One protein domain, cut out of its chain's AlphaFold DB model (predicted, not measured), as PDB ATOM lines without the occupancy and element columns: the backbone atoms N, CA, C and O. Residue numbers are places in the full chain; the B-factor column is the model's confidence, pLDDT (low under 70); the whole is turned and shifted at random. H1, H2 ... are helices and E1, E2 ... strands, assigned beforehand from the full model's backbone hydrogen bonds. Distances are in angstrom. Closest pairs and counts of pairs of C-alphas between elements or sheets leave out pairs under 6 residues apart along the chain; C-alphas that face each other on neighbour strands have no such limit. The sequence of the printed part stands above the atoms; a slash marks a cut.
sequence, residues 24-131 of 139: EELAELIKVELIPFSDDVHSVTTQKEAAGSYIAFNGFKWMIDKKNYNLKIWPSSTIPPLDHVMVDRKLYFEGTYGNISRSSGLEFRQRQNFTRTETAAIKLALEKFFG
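AT A GLANCE: This is residues 24 to 131 of the 139 residues of an uncharacterized protein of Candidatus Magasanikbacteria bacterium RIFOXYC2_FULL_42_28 (UniProt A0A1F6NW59). A strongly twisted sheet of five strands curls round the long helix H4, while H3 runs along the opposite face. H2 is on the same side of the sheet as H4, near H4's last residues, and the short H1 packs on H4 without being on the sheet. The printed part has 108 residues, with four named helices and five named strands in the order H1 E1 H2 E2 E3 H3 E4 E5 H4; the mixed sheet runs E1 E3 E2 E4 E5, and the class is mixed, helices and strands. The whole is compact, with a radius of gyration of the C-alphas of 13.1 A, and rounded, spanning 37 by 30 by 25 A.

IN THESE COORDINATES: The sheet holds E1, residues 31 to 34, 10.0 A long; E3, residues 70 to 75, 16.7 A; E2, residues 60 to 65, 16.5 A; E4, residues 96 to 101, 16.9 A; and E5, residues 105 to 109, 12.9 A. H4, residues 116 to 130, is 21.2 A long and ends with C-alpha 130 at (31.002, -3.374, -26.742). H3, residues 81 to 94, is 19.9 A long, H2, residues 47 to 55, 12.3 A, and H1, residues 24 to 29, 9.0 A. C-alpha 24 stands at (38.357, 1.207, -40.260).

HOW THE PARTS SIT: Edge strand E1 is parallel to E3, with N 33 and O 71 2.8 A apart. E2 and E3 form a hairpin, with N 63 and O 72 at 2.8 A. E2 and E4 are antiparallel, with N 62 and O 98 at 3.0 A. E4 and edge strand E5 form a hairpin, with N 107 and O 99 at 2.8 A. There are three layers, helices on both faces of the sheet: H2 and H4 on one, H3 on the other. E3, H3 and E4 make a split strand-helix-strand unit, two strands running the same way with E2 between them, and its crossover is right-handed. H3 lies over E2 and E4 at a height over the sheet of 9.9 A, along the strands, at 11 degrees to E2 on the local plane. The closest C-alphas of H4 and E1 are those of Phe 129 and Val 32, 6.9 A apart. H4 touches H2 with residues 129 to 130 alone, about perpendicular at 73 degrees; the closest C-alphas, of Ala 51 and Phe 130, are 4.6 A apart. H1 touches H4, the closest C-alphas being those of Ala 27 and Ala 121 at 4.4 A. H3 and H4 are apart. Each O i to N i+4 pair is within hydrogen-bond range in H1, H2 and H4, and 9 of 10 are in H3.

THE WHOLE: The C-alphas farthest apart, of Val 41 and Thr 115, are 38.2 A apart. The printed part has no cut. The link from E1 to H2, residues 35 to 46, is long. The mean pLDDT of the printed part is 74.5; residues 36 to 45, 57 to 58, 76 to 96 and 109 to 113 are under 70.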
ATOM      1  N   GLU A  24      39.424   0.326 -40.720       90.75
ATOM      2  CA  GLU A  24      38.357   1.207 -40.260       90.75
ATOM      3  C   GLU A  24      37.165   1.194 -41.219       90.75
ATOM      4  O   GLU A  24      36.035   1.001 -40.775       90.75
ATOM      5  N   GLU A  25      37.414   1.341 -42.522       89.94
ATOM      6  CA  GLU A  25      36.377   1.261 -43.560       89.94
ATOM      7  C   GLU A  25      35.734  -0.125 -43.593       89.94
ATOM      8  O   GLU A  25      34.513  -0.252 -43.663       89.94
ATOM      9  N   LEU A  26      36.548  -1.173 -43.471       89.50
ATOM     10  CA  LEU A  26      36.055  -2.541 -43.425       89.50
ATOM     11  C   LEU A  26      35.237  -2.804 -42.153       89.50
ATOM     12  O   LEU A  26      34.242  -3.521 -42.205       89.50
ATOM     13  N   ALA A  27      35.610  -2.206 -41.019       90.31
ATOM     14  CA  ALA A  27      34.864  -2.326 -39.770       90.31
ATOM     15  C   ALA A  27      33.477  -1.672 -39.845       90.31
ATOM     16  O   ALA A  27      32.550  -2.180 -39.223       90.31
ATOM     17  N   GLU A  28      33.317  -0.584 -40.605       91.19
ATOM     18  CA  GLU A  28      32.003   0.039 -40.849       91.19
ATOM     19  C   GLU A  28      31.068  -0.863 -41.671       91.19
ATOM     20  O   GLU A  28      29.848  -0.784 -41.536       91.19
ATOM     21  N   LEU A  29      31.623  -1.753 -42.502       90.62
ATOM     22  CA  LEU A  29      30.836  -2.745 -43.240       90.62
ATOM     23  C   LEU A  29      30.423  -3.934 -42.372       90.62
ATOM     24  O   LEU A  29      29.462  -4.632 -42.702       90.62
ATOM     25  N   ILE A  30      31.143  -4.184 -41.275       90.94
ATOM     26  CA  ILE A  30      30.863  -5.312 -40.396       90.94
ATOM     27  C   ILE A  30      29.650  -4.997 -39.527       90.94
ATOM     28  O   ILE A  30      29.707  -4.214 -38.578       90.94
ATOM     29  N   LYS A  31      28.544  -5.686 -39.800       91.62
ATOM     30  CA  LYS A  31      27.372  -5.658 -38.931       91.62
ATOM     31  C   LYS A  31      27.562  -6.662 -37.801       91.62
ATOM     32  O   LYS A  31      27.661  -7.855 -38.065       91.62
ATOM     33  N   VAL A  32      27.574  -6.192 -36.554       89.50
ATOM     34  CA  VAL A  32      27.636  -7.069 -35.377       89.50
ATOM     35  C   VAL A  32      26.224  -7.431 -34.911       89.50
ATOM     36  O   VAL A  32      25.403  -6.555 -34.641       89.50
ATOM     37  N   GLU A  33      25.938  -8.726 -34.817       85.75
ATOM     38  CA  GLU A  33      24.647  -9.287 -34.434       85.75
ATOM     39  C   GLU A  33      24.798 -10.162 -33.183       85.75
ATOM     40  O   GLU A  33      25.493 -11.179 -33.188       85.75
ATOM     41  N   LEU A  34      24.130  -9.771 -32.097       84.50
ATOM     42  CA  LEU A  34      24.022 -10.595 -30.898       84.50
ATOM     43  C   LEU A  34      22.943 -11.652 -31.113       84.50
ATOM     44  O   LEU A  34      21.781 -11.320 -31.343       84.50
ATOM     45  N   ILE A  35      23.327 -12.917 -31.002       78.06
ATOM     46  CA  ILE A  35      22.412 -14.041 -31.125       78.06
ATOM     47  C   ILE A  35      22.112 -14.570 -29.717       78.06
ATOM     48  O   ILE A  35      22.987 -15.189 -29.099       78.06
ATOM     49  N   PRO A  36      20.899 -14.336 -29.183       68.19
ATOM     50  CA  PRO A  36      20.503 -14.920 -27.912       68.19
ATOM     51  C   PRO A  36      20.365 -16.437 -28.071       68.19
ATOM     52  O   PRO A  36      19.896 -16.929 -29.101       68.19
ATOM     53  N   PHE A  37      20.757 -17.191 -27.047       61.75
ATOM     54  CA  PHE A  37      20.380 -18.597 -26.967       61.75
ATOM     55  C   PHE A  37      18.921 -18.683 -26.516       61.75
ATOM     56  O   PHE A  37      18.552 -18.137 -25.476       61.75
ATOM     57  N   SER A  38      18.098 -19.320 -27.349       52.06
ATOM     58  CA  SER A  38      16.718 -19.665 -27.018       52.06
ATOM     59  C   SER A  38      16.741 -20.571 -25.793       52.06
ATOM     60  O   SER A  38      17.437 -21.580 -25.813       52.06
ATOM     61  N   ASP A  39      15.979 -20.194 -24.768       52.53
ATOM     62  CA  ASP A  39      15.545 -21.015 -23.624       52.53
ATOM     63  C   ASP A  39      16.232 -20.769 -22.270       52.53
ATOM     64  O   ASP A  39      15.774 -21.334 -21.278       52.53
ATOM     65  N   ASP A  40      17.223 -19.873 -22.162       51.53
ATOM     66  CA  ASP A  40      17.885 -19.610 -20.872       51.53
ATOM     67  C   ASP A  40      17.545 -18.239 -20.252       51.53
ATOM     68  O   ASP A  40      17.597 -17.189 -20.902       51.53
ATOM     69  N   VAL A  41      17.254 -18.244 -18.944       47.41
ATOM     70  CA  VAL A  41      16.901 -17.063 -18.116       47.41
ATOM     71  C   VAL A  41      18.095 -16.098 -17.967       47.41
ATOM     72  O   VAL A  41      17.946 -14.961 -17.525       47.41
ATOM     73  N   HIS A  42      19.284 -16.534 -18.389       52.41
ATOM     74  CA  HIS A  42      20.526 -15.759 -18.418       52.41
ATOM     75  C   HIS A  42      20.938 -15.300 -19.825       52.41
ATOM     76  O   HIS A  42      22.072 -14.854 -20.013       52.41
ATOM     77  N   SER A  43      20.045 -15.411 -20.814       58.53
ATOM     78  CA  SER A  43      20.317 -14.962 -22.179       58.53
ATOM     79  C   SER A  43      20.609 -13.458 -22.214       58.53
ATOM     80  O   SER A  43      19.833 -12.619 -21.767       58.53
ATOM     81  N   VAL A  44      21.776 -13.108 -22.749       59.59
ATOM     82  CA  VAL A  44      22.109 -11.723 -23.079       59.59
ATOM     83  C   VAL A  44      21.296 -11.361 -24.317       59.59
ATOM     84  O   VAL A  44      21.510 -11.947 -25.380       59.59
ATOM     85  N   THR A  45      20.358 -10.425 -24.187       68.75
ATOM     86  CA  THR A  45      19.407 -10.097 -25.266       68.75
ATOM     87  C   THR A  45      19.656  -8.729 -25.883       68.75
ATOM     88  O   THR A  45      19.252  -8.471 -27.015       68.75
ATOM     89  N   THR A  46      20.364  -7.853 -25.169       77.88
ATOM     90  CA  THR A  46      20.672  -6.497 -25.622       77.88
ATOM     91  C   THR A  46      22.173  -6.252 -25.740       77.88
ATOM     92  O   THR A  46      22.989  -6.840 -25.030       77.88
ATOM     93  N   GLN A  47      22.555  -5.299 -26.593       80.25
ATOM     94  CA  GLN A  47      23.944  -4.836 -26.708       80.25
ATOM     95  C   GLN A  47      24.502  -4.327 -25.369       80.25
ATOM     96  O   GLN A  47      25.660  -4.576 -25.044       80.25
ATOM     97  N   LYS A  48      23.675  -3.655 -24.555       81.38
ATOM     98  CA  LYS A  48      24.077  -3.150 -23.234       81.38
ATOM     99  C   LYS A  48      24.405  -4.286 -22.265       81.38
ATOM    100  O   LYS A  48      25.406  -4.218 -21.556       81.38
ATOM    101  N   GLU A  49      23.584  -5.333 -22.241       78.00
ATOM    102  CA  GLU A  49      23.857  -6.539 -21.452       78.00
ATOM    103  C   GLU A  49      25.089  -7.272 -21.976       78.00
ATOM    104  O   GLU A  49      25.853  -7.815 -21.182       78.00
ATOM    105  N   ALA A  50      25.313  -7.265 -23.294       78.69
ATOM    106  CA  ALA A  50      26.482  -7.889 -23.900       78.69
ATOM    107  C   ALA A  50      27.770  -7.170 -23.498       78.69
ATOM    108  O   ALA A  50      28.720  -7.817 -23.062       78.69
ATOM    109  N   ALA A  51      27.771  -5.836 -23.543       78.69
ATOM    110  CA  ALA A  51      28.863  -5.015 -23.035       78.69
ATOM    111  C   ALA A  51      29.100  -5.258 -21.535       78.69
ATOM    112  O   ALA A  51      30.228  -5.519 -21.121       78.69
ATOM    113  N   GLY A  52      28.035  -5.258 -20.724       76.62
ATOM    114  CA  GLY A  52      28.123  -5.562 -19.292       76.62
ATOM    115  C   GLY A  52      28.686  -6.959 -19.014       76.62
ATOM    116  O   GLY A  52      29.548  -7.117 -18.153       76.62
ATOM    117  N   SER A  53      28.262  -7.956 -19.787       77.25
ATOM    118  CA  SER A  53      28.733  -9.340 -19.692       77.25
ATOM    119  C   SER A  53      30.204  -9.467 -20.082       77.25
ATOM    120  O   SER A  53      30.967 -10.107 -19.362       77.25
ATOM    121  N   TYR A  54      30.625  -8.800 -21.159       75.19
ATOM    122  CA  TYR A  54      32.027  -8.757 -21.575       75.19
ATOM    123  C   TYR A  54      32.918  -8.135 -20.485       75.19
ATOM    124  O   TYR A  54      33.960  -8.692 -20.130       75.19
ATOM    125  N   ILE A  55      32.473  -7.019 -19.889       73.25
ATOM    126  CA  ILE A  55      33.161  -6.352 -18.770       73.25
ATOM    127  C   ILE A  55      33.244  -7.274 -17.543       73.25
ATOM    128  O   ILE A  55      34.282  -7.312 -16.877       73.25
ATOM    129  N   ALA A  56      32.177  -8.031 -17.275       71.69
ATOM    130  CA  ALA A  56      32.036  -8.961 -16.156       71.69
ATOM    131  C   ALA A  56      32.689 -10.341 -16.381       71.69
ATOM    132  O   ALA A  56      32.431 -11.258 -15.608       71.69
ATOM    133  N   PHE A  57      33.573 -10.477 -17.378       65.75
ATOM    134  CA  PHE A  57      34.350 -11.686 -17.705       65.75
ATOM    135  C   PHE A  57      33.606 -12.801 -18.454       65.75
ATOM    136  O   PHE A  57      34.223 -13.825 -18.763       65.75
ATOM    137  N   ASN A  58      32.340 -12.614 -18.829       69.88
ATOM    138  CA  ASN A  58      31.646 -13.578 -19.678       69.88
ATOM    139  C   ASN A  58      32.206 -13.455 -21.100       69.88
ATOM    140  O   ASN A  58      32.048 -12.434 -21.770       69.88
ATOM    141  N   GLY A  59      32.930 -14.481 -21.544       76.50
ATOM    142  CA  GLY A  59      33.405 -14.547 -22.920       76.50
ATOM    143  C   GLY A  59      32.242 -14.699 -23.901       76.50
ATOM    144  O   GLY A  59      31.157 -15.127 -23.520       76.50
ATOM    145  N   PHE A  60      32.487 -14.398 -25.169       81.44
ATOM    146  CA  PHE A  60      31.580 -14.673 -26.276       81.44
ATOM    147  C   PHE A  60      32.271 -15.577 -27.288       81.44
ATOM    148  O   PHE A  60      33.486 -15.495 -27.482       81.44
ATOM    149  N   LYS A  61      31.500 -16.411 -27.972       81.94
ATOM    150  CA  LYS A  61      31.903 -16.958 -29.265       81.94
ATOM    151  C   LYS A  61      31.520 -15.966 -30.346       81.94
ATOM    152  O   LYS A  61      30.510 -15.279 -30.215       81.94
ATOM    153  N   TRP A  62      32.291 -15.919 -31.419       83.75
ATOM    154  CA  TRP A  62      31.965 -15.098 -32.578       83.75
ATOM    155  C   TRP A  62      32.168 -15.871 -33.879       83.75
ATOM    156  O   TRP A  62      32.970 -16.801 -33.932       83.75
ATOM    157  N   MET A  63      31.443 -15.474 -34.920       84.56
ATOM    158  CA  MET A  63      31.576 -15.926 -36.305       84.56
ATOM    159  C   MET A  63      31.514 -14.714 -37.209       84.56
ATOM    160  O   MET A  63      30.714 -13.825 -36.946       84.56
ATOM    161  N   ILE A  64      32.237 -14.727 -38.321       84.50
ATOM    162  CA  ILE A  64      31.953 -13.810 -39.422       84.50
ATOM    163  C   ILE A  64      31.578 -14.563 -40.700       84.50
ATOM    164  O   ILE A  64      32.280 -15.481 -41.131       84.50
ATOM    165  N   ASP A  65      30.479 -14.140 -41.320       82.56
ATOM    166  CA  ASP A  65      30.175 -14.447 -42.713       82.56
ATOM    167  C   ASP A  65      30.863 -13.411 -43.606       82.56
ATOM    168  O   ASP A  65      30.396 -12.278 -43.740       82.56
ATOM    169  N   LYS A  66      31.977 -13.807 -44.231       76.94
ATOM    170  CA  LYS A  66      32.763 -12.936 -45.117       76.94
ATOM    171  C   LYS A  66      31.977 -12.414 -46.319       76.94
ATOM    172  O   LYS A  66      32.323 -11.362 -46.839       76.94
ATOM    173  N   LYS A  67      30.954 -13.136 -46.793       80.44
ATOM    174  CA  LYS A  67      30.199 -12.723 -47.987       80.44
ATOM    175  C   LYS A  67      29.307 -11.523 -47.703       80.44
ATOM    176  O   LYS A  67      29.101 -10.698 -48.582       80.44
ATOM    177  N   ASN A  68      28.781 -11.456 -46.484       82.56
ATOM    178  CA  ASN A  68      27.809 -10.450 -46.069       82.56
ATOM    179  C   ASN A  68      28.360  -9.480 -45.014       82.56
ATOM    180  O   ASN A  68      27.613  -8.631 -44.540       82.56
ATOM    181  N   TYR A  69      29.622  -9.644 -44.600       86.06
ATOM    182  CA  TYR A  69      30.236  -8.941 -43.468       86.06
ATOM    183  C   TYR A  69      29.360  -8.959 -42.205       86.06
ATOM    184  O   TYR A  69      29.324  -8.006 -41.432       86.06
ATOM    185  N   ASN A  70      28.641 -10.060 -41.973       87.00
ATOM    186  CA  ASN A  70      27.822 -10.209 -40.775       87.00
ATOM    187  C   ASN A  70      28.621 -10.963 -39.710       87.00
ATOM    188  O   ASN A  70      28.956 -12.137 -39.896       87.00
ATOM    189  N   LEU A  71      28.929 -10.280 -38.612       88.56
ATOM    190  CA  LEU A  71      29.626 -10.829 -37.467       88.56
ATOM    191  C   LEU A  71      28.618 -11.175 -36.374       88.56
ATOM    192  O   LEU A  71      28.029 -10.306 -35.745       88.56
ATOM    193  N   LYS A  72      28.439 -12.463 -36.121       86.00
ATOM    194  CA  LYS A  72      27.520 -12.972 -35.107       86.00
ATOM    195  C   LYS A  72      28.275 -13.271 -33.825       86.00
ATOM    196  O   LYS A  72      29.358 -13.850 -33.890       86.00
ATOM    197  N   ILE A  73      27.702 -12.922 -32.679       85.31
ATOM    198  CA  ILE A  73      28.261 -13.224 -31.358       85.31
ATOM    199  C   ILE A  73      27.250 -13.952 -30.472       85.31
ATOM    200  O   ILE A  73      26.055 -13.674 -30.518       85.31
ATOM    201  N   TRP A  74      27.752 -14.855 -29.633       81.50
ATOM    202  CA  TRP A  74      26.975 -15.649 -28.680       81.50
ATOM    203  C   TRP A  74      27.634 -15.591 -27.304       81.50
ATOM    204  O   TRP A  74      28.850 -15.784 -27.236       81.50
ATOM    205  N   PRO A  75      26.895 -15.381 -26.204       75.94
ATOM    206  CA  PRO A  75      27.473 -15.424 -24.863       75.94
ATOM    207  C   PRO A  75      27.966 -16.839 -24.552       75.94
ATOM    208  O   PRO A  75      27.200 -17.792 -24.623       75.94
ATOM    209  N   SER A  76      29.237 -17.007 -24.193       66.56
ATOM    210  CA  SER A  76      29.825 -18.326 -23.911       66.56
ATOM    211  C   SER A  76      29.300 -18.950 -22.619       66.56
ATOM    212  O   SER A  76      29.409 -20.159 -22.453       66.56
ATOM    213  N   SER A  77      28.753 -18.150 -21.698       56.12
ATOM    214  CA  SER A  77      28.196 -18.607 -20.419       56.12
ATOM    215  C   SER A  77      26.784 -19.191 -20.529       56.12
ATOM    216  O   SER A  77      26.304 -19.766 -19.559       56.12
ATOM    217  N   THR A  78      26.127 -19.064 -21.687       52.81
ATOM    218  CA  THR A  78      24.745 -19.524 -21.925       52.81
ATOM    219  C   THR A  78      24.669 -20.635 -22.966       52.81
ATOM    220  O   THR A  78      23.602 -20.890 -23.514       52.81
ATOM    221  N   ILE A  79      25.800 -21.251 -23.315       54.25
ATOM    222  CA  ILE A  79      25.825 -22.373 -24.249       54.25
ATOM    223  C   ILE A  79      25.931 -23.650 -23.407       54.25
ATOM    224  O   ILE A  79      26.945 -23.861 -22.741       54.25
ATOM    225  N   PRO A  80      24.918 -24.529 -23.401       52.78
ATOM    226  CA  PRO A  80      25.054 -25.855 -22.812       52.78
ATOM    227  C   PRO A  80      26.268 -26.595 -23.406       52.78
ATOM    228  O   PRO A  80      26.537 -26.463 -24.599       52.78
ATOM    229  N   PRO A  81      27.020 -27.417 -22.651       56.88
ATOM    230  CA  PRO A  81      28.213 -28.117 -23.159       56.88
ATOM    231  C   PRO A  81      27.993 -28.935 -24.447       56.88
ATOM    232  O   PRO A  81      28.902 -29.076 -25.262       56.88
ATOM    233  N   LEU A  82      26.781 -29.457 -24.655       53.16
ATOM    234  CA  LEU A  82      26.375 -30.136 -25.892       53.16
ATOM    235  C   LEU A  82      26.159 -29.155 -27.054       53.16
ATOM    236  O   LEU A  82      26.574 -29.426 -28.182       53.16
ATOM    237  N   ASP A  83      25.613 -27.979 -26.765       52.16
ATOM    238  CA  ASP A  83      25.440 -26.903 -27.735       52.16
ATOM    239  C   ASP A  83      26.753 -26.190 -28.039       52.16
ATOM    240  O   ASP A  83      26.899 -25.664 -29.135       52.16
ATOM    241  N   HIS A  84      27.763 -26.259 -27.162       58.34
ATOM    242  CA  HIS A  84      29.122 -25.841 -27.507       58.34
ATOM    243  C   HIS A  84      29.617 -26.641 -28.704       58.34
ATOM    244  O   HIS A  84      30.216 -26.061 -29.596       58.34
ATOM    245  N   VAL A  85      29.312 -27.941 -28.773       58.50
ATOM    246  CA  VAL A  85      29.697 -28.804 -29.896       58.50
ATOM    247  C   VAL A  85      28.846 -28.534 -31.135       58.50
ATOM    248  O   VAL A  85      29.367 -28.632 -32.242       58.50
ATOM    249  N   MET A  86      27.564 -28.184 -30.996       57.41
ATOM    250  CA  MET A  86      26.706 -27.849 -32.143       57.41
ATOM    251  C   MET A  86      27.004 -26.465 -32.717       57.41
ATOM    252  O   MET A  86      27.118 -26.333 -33.933       57.41
ATOM    253  N   VAL A  87      27.186 -25.465 -31.855       57.34
ATOM    254  CA  VAL A  87      27.689 -24.137 -32.205       57.34
ATOM    255  C   VAL A  87      29.075 -24.299 -32.792       57.34
ATOM    256  O   VAL A  87      29.249 -23.922 -33.935       57.34
ATOM    257  N   ASP A  88      30.015 -24.977 -32.132       61.91
ATOM    258  CA  ASP A  88      31.345 -25.204 -32.703       61.91
ATOM    259  C   ASP A  88      31.273 -25.957 -34.030       61.91
ATOM    260  O   ASP A  88      31.964 -25.557 -34.950       61.91
ATOM    261  N   ARG A  89      30.409 -26.965 -34.217       61.41
ATOM    262  CA  ARG A  89      30.231 -27.635 -35.521       61.41
ATOM    263  C   ARG A  89      29.666 -26.697 -36.583       61.41
ATOM    264  O   ARG A  89      30.189 -26.672 -37.691       61.41
ATOM    265  N   LYS A  90      28.619 -25.934 -36.274       60.44
ATOM    266  CA  LYS A  90      27.998 -24.995 -37.217       60.44
ATOM    267  C   LYS A  90      28.968 -23.864 -37.568       60.44
ATOM    268  O   LYS A  90      29.202 -23.600 -38.741       60.44
ATOM    269  N   LEU A  91      29.635 -23.316 -36.554       62.62
ATOM    270  CA  LEU A  91      30.754 -22.386 -36.656       62.62
ATOM    271  C   LEU A  91      31.899 -22.938 -37.515       62.62
ATOM    272  O   LEU A  91      32.438 -22.223 -38.351       62.62
ATOM    273  N   TYR A  92      32.222 -24.219 -37.354       57.59
ATOM    274  CA  TYR A  92      33.298 -24.912 -38.059       57.59
ATOM    275  C   TYR A  92      33.004 -25.209 -39.532       57.59
ATOM    276  O   TYR A  92      33.946 -25.330 -40.319       57.59
ATOM    277  N   PHE A  93      31.730 -25.350 -39.913       60.78
ATOM    278  CA  PHE A  93      31.319 -25.585 -41.299       60.78
ATOM    279  C   PHE A  93      30.970 -24.295 -42.056       60.78
ATOM    280  O   PHE A  93      31.214 -24.232 -43.259       60.78
ATOM    281  N   GLU A  94      30.417 -23.284 -41.380       59.81
ATOM    282  CA  GLU A  94      29.852 -22.091 -42.031       59.81
ATOM    283  C   GLU A  94      30.815 -20.895 -42.106       59.81
ATOM    284  O   GLU A  94      30.602 -20.010 -42.934       59.81
ATOM    285  N   GLY A  95      31.888 -20.843 -41.306       61.31
ATOM    286  CA  GLY A  95      32.765 -19.674 -41.340       61.31
ATOM    287  C   GLY A  95      34.029 -19.761 -40.500       61.31
ATOM    288  O   GLY A  95      34.473 -20.821 -40.062       61.31
ATOM    289  N   THR A  96      34.646 -18.598 -40.307       69.69
ATOM    290  CA  THR A  96      35.717 -18.438 -39.323       69.69
ATOM    291  C   THR A  96      35.117 -17.963 -38.024       69.69
ATOM    292  O   THR A  96      34.274 -17.064 -38.014       69.69
ATOM    293  N   TYR A  97      35.556 -18.592 -36.945       78.56
ATOM    294  CA  TYR A  97      35.019 -18.372 -35.625       78.56
ATOM    295  C   TYR A  97      36.133 -18.260 -34.600       78.56
ATOM    296  O   TYR A  97      37.296 -18.595 -34.847       78.56
ATOM    297  N   GLY A  98      35.764 -17.792 -33.424       79.19
ATOM    298  CA  GLY A  98      36.701 -17.626 -32.342       79.19
ATOM    299  C   GLY A  98      36.002 -17.380 -31.028       79.19
ATOM    300  O   GLY A  98      34.780 -17.490 -30.915       79.19
ATOM    301  N   ASN A  99      36.812 -17.054 -30.033       82.31
ATOM    302  CA  ASN A  99      36.323 -16.598 -28.748       82.31
ATOM    303  C   ASN A  99      36.768 -15.157 -28.549       82.31
ATOM    304  O   ASN A  99      37.767 -14.711 -29.109       82.31
ATOM    305  N   ILE A 100      36.034 -14.436 -27.727       81.12
ATOM    306  CA  ILE A 100      36.443 -13.140 -27.234       81.12
ATOM    307  C   ILE A 100      36.148 -13.067 -25.745       81.12
ATOM    308  O   ILE A 100      35.036 -13.340 -25.309       81.12
ATOM    309  N   SER A 101      37.145 -12.721 -24.941       79.69
ATOM    310  CA  SER A 101      36.964 -12.490 -23.508       79.69
ATOM    311  C   SER A 101      37.949 -11.437 -23.015       79.69
ATOM    312  O   SER A 101      38.904 -11.095 -23.708       79.69
ATOM    313  N   ARG A 102      37.751 -10.906 -21.808       74.38
ATOM    314  CA  ARG A 102      38.728  -9.981 -21.216       74.38
ATOM    315  C   ARG A 102      40.021 -10.687 -20.792       74.38
ATOM    316  O   ARG A 102      41.085 -10.081 -20.824       74.38
ATOM    317  N   SER A 103      39.934 -11.955 -20.382       73.31
ATOM    318  CA  SER A 103      41.083 -12.733 -19.904       73.31
ATOM    319  C   SER A 103      41.946 -13.278 -21.038       73.31
ATOM    320  O   SER A 103      43.154 -13.414 -20.866       73.31
ATOM    321  N   SER A 104      41.338 -13.582 -22.185       70.06
ATOM    322  CA  SER A 104      42.022 -14.164 -23.341       70.06
ATOM    323  C   SER A 104      41.992 -13.304 -24.602       70.06
ATOM    324  O   SER A 104      42.568 -13.692 -25.614       70.06
ATOM    325  N   GLY A 105      41.390 -12.114 -24.543       77.44
ATOM    326  CA  GLY A 105      41.301 -11.190 -25.670       77.44
ATOM    327  C   GLY A 105      40.519 -11.763 -26.845       77.44
ATOM    328  O   GLY A 105      39.644 -12.609 -26.664       77.44
ATOM    329  N   LEU A 106      40.823 -11.277 -28.048       79.00
ATOM    330  CA  LEU A 106      40.271 -11.810 -29.293       79.00
ATOM    331  C   LEU A 106      41.077 -13.033 -29.757       79.00
ATOM    332  O   LEU A 106      42.212 -12.906 -30.216       79.00
ATOM    333  N   GLU A 107      40.468 -14.212 -29.660       78.69
ATOM    334  CA  GLU A 107      41.013 -15.478 -30.146       78.69
ATOM    335  C   GLU A 107      40.439 -15.825 -31.520       78.69
ATOM    336  O   GLU A 107      39.231 -15.722 -31.746       78.69
ATOM    337  N   PHE A 108      41.289 -16.352 -32.399       74.00
ATOM    338  CA  PHE A 108      40.899 -16.863 -33.710       74.00
ATOM    339  C   PHE A 108      41.091 -18.375 -33.760       74.00
ATOM    340  O   PHE A 108      42.174 -18.884 -33.476       74.00
ATOM    341  N   ARG A 109      40.058 -19.109 -34.176       68.62
ATOM    342  CA  ARG A 109      40.159 -20.535 -34.507       68.62
ATOM    343  C   ARG A 109      39.945 -20.675 -36.010       68.62
ATOM    344  O   ARG A 109      38.831 -20.850 -36.495       68.62
ATOM    345  N   GLN A 110      41.025 -20.498 -36.768       60.91
ATOM    346  CA  GLN A 110      40.966 -20.439 -38.227       60.91
ATOM    347  C   GLN A 110      40.906 -21.826 -38.880       60.91
ATOM    348  O   GLN A 110      41.658 -22.737 -38.542       60.91
ATOM    349  N   ARG A 111      40.055 -21.932 -39.907       55.22
ATOM    350  CA  ARG A 111      40.253 -22.814 -41.072       55.22
ATOM    351  C   ARG A 111      40.566 -22.028 -42.356       55.22
ATOM    352  O   ARG A 111      40.965 -22.633 -43.344       55.22
ATOM    353  N   GLN A 112      40.385 -20.705 -42.351       59.28
ATOM    354  CA  GLN A 112      40.638 -19.807 -43.483       59.28
ATOM    355  C   GLN A 112      41.602 -18.691 -43.069       59.28
ATOM    356  O   GLN A 112      41.521 -18.198 -41.945       59.28
ATOM    357  N   ASN A 113      42.476 -18.273 -43.987       65.69
ATOM    358  CA  ASN A 113      43.419 -17.181 -43.747       65.69
ATOM    359  C   ASN A 113      42.674 -15.838 -43.740       65.69
ATOM    360  O   ASN A 113      42.006 -15.489 -44.716       65.69
ATOM    361  N   PHE A 114      42.796 -15.093 -42.641       71.94
ATOM    362  CA  PHE A 114      42.439 -13.675 -42.594       71.94
ATOM    363  C   PHE A 114      43.661 -12.824 -42.895       71.94
ATOM    364  O   PHE A 114      44.764 -13.119 -42.423       71.94
ATOM    365  N   THR A 115      43.466 -11.743 -43.643       81.31
ATOM    366  CA  THR A 115      44.496 -10.711 -43.743       81.31
ATOM    367  C   THR A 115      44.606  -9.965 -42.411       81.31
ATOM    368  O   THR A 115      43.707  -9.995 -41.559       81.31
ATOM    369  N   ARG A 116      45.724  -9.258 -42.210       81.62
ATOM    370  CA  ARG A 116      45.881  -8.374 -41.045       81.62
ATOM    371  C   ARG A 116      44.781  -7.312 -40.999       81.62
ATOM    372  O   ARG A 116      44.274  -7.026 -39.920       81.62
ATOM    373  N   THR A 117      44.377  -6.806 -42.162       85.12
ATOM    374  CA  THR A 117      43.304  -5.822 -42.322       85.12
ATOM    375  C   THR A 117      41.959  -6.359 -41.850       85.12
ATOM    376  O   THR A 117      41.316  -5.730 -41.017       85.12
ATOM    377  N   GLU A 118      41.554  -7.552 -42.298       84.44
ATOM    378  CA  GLU A 118      40.283  -8.155 -41.873       84.44
ATOM    379  C   GLU A 118      40.276  -8.466 -40.367       84.44
ATOM    380  O   GLU A 118      39.271  -8.273 -39.686       84.44
ATOM    381  N   THR A 119      41.414  -8.915 -39.832       83.69
ATOM    382  CA  THR A 119      41.580  -9.195 -38.396       83.69
ATOM    383  C   THR A 119      41.402  -7.916 -37.569       83.69
ATOM    384  O   THR A 119      40.655  -7.898 -36.589       83.69
ATOM    385  N   ALA A 120      42.050  -6.828 -37.993       86.88
ATOM    386  CA  ALA A 120      41.925  -5.522 -37.360       86.88
ATOM    387  C   ALA A 120      40.502  -4.952 -37.485       86.88
ATOM    388  O   ALA A 120      39.980  -4.425 -36.506       86.88
ATOM    389  N   ALA A 121      39.841  -5.128 -38.630       89.81
ATOM    390  CA  ALA A 121      38.467  -4.680 -38.840       89.81
ATOM    391  C   ALA A 121      37.467  -5.388 -37.914       89.81
ATOM    392  O   ALA A 121      36.624  -4.741 -37.298       89.81
ATOM    393  N   ILE A 122      37.596  -6.711 -37.753       87.88
ATOM    394  CA  ILE A 122      36.772  -7.493 -36.817       87.88
ATOM    395  C   ILE A 122      36.932  -6.979 -35.390       87.88
ATOM    396  O   ILE A 122      35.943  -6.796 -34.680       87.88
ATOM    397  N   LYS A 123      38.177  -6.732 -34.973       88.19
ATOM    398  CA  LYS A 123      38.468  -6.173 -33.655       88.19
ATOM    399  C   LYS A 123      37.773  -4.826 -33.479       88.19
ATOM    400  O   LYS A 123      37.010  -4.676 -32.536       88.19
ATOM    401  N   LEU A 124      37.980  -3.889 -34.404       91.88
ATOM    402  CA  LEU A 124      37.379  -2.555 -34.348       91.88
ATOM    403  C   LEU A 124      35.847  -2.615 -34.302       91.88
ATOM    404  O   LEU A 124      35.227  -1.885 -33.533       91.88
ATOM    405  N   ALA A 125      35.227  -3.502 -35.083       91.44
ATOM    406  CA  ALA A 125      33.781  -3.696 -35.068       91.44
ATOM    407  C   ALA A 125      33.283  -4.190 -33.698       91.44
ATOM    408  O   ALA A 125      32.294  -3.680 -33.171       91.44
ATOM    409  N   LEU A 126      33.996  -5.137 -33.082       89.25
ATOM    410  CA  LEU A 126      33.688  -5.628 -31.738       89.25
ATOM    411  C   LEU A 126      33.923  -4.560 -30.659       89.25
ATOM    412  O   LEU A 126      33.107  -4.430 -29.750       89.25
ATOM    413  N   GLU A 127      34.987  -3.761 -30.766       89.50
ATOM    414  CA  GLU A 127      35.276  -2.663 -29.831       89.50
ATOM    415  C   GLU A 127      34.181  -1.596 -29.882       89.50
ATOM    416  O   GLU A 127      33.678  -1.174 -28.839       89.50
ATOM    417  N   LYS A 128      33.744  -1.219 -31.091       90.38
ATOM    418  CA  LYS A 128      32.597  -0.322 -31.296       90.38
ATOM    419  C   LYS A 128      31.313  -0.914 -30.721       90.38
ATOM    420  O   LYS A 128      30.542  -0.197 -30.087       90.38
ATOM    421  N   PHE A 129      31.088  -2.213 -30.909       89.38
ATOM    422  CA  PHE A 129      29.896  -2.886 -30.402       89.38
ATOM    423  C   PHE A 129      29.854  -2.933 -28.867       89.38
ATOM    424  O   PHE A 129      28.823  -2.621 -28.272       89.38
ATOM    425  N   PHE A 130      30.954  -3.294 -28.206       84.50
ATOM    426  CA  PHE A 130      31.002  -3.374 -26.742       84.50
ATOM    427  C   PHE A 130      31.289  -2.030 -26.059       84.50
ATOM    428  O   PHE A 130      31.071  -1.905 -24.854       84.50
ATOM    429  N   GLY A 131      31.773  -1.031 -26.800       84.75
ATOM    430  CA  GLY A 131      32.182   0.265 -26.262       84.75
ATOM    431  C   GLY A 131      33.448   0.197 -25.401       84.75
ATOM    432  O   GLY A 131      33.606   1.009 -24.491       84.75
TER     433      GLY A 131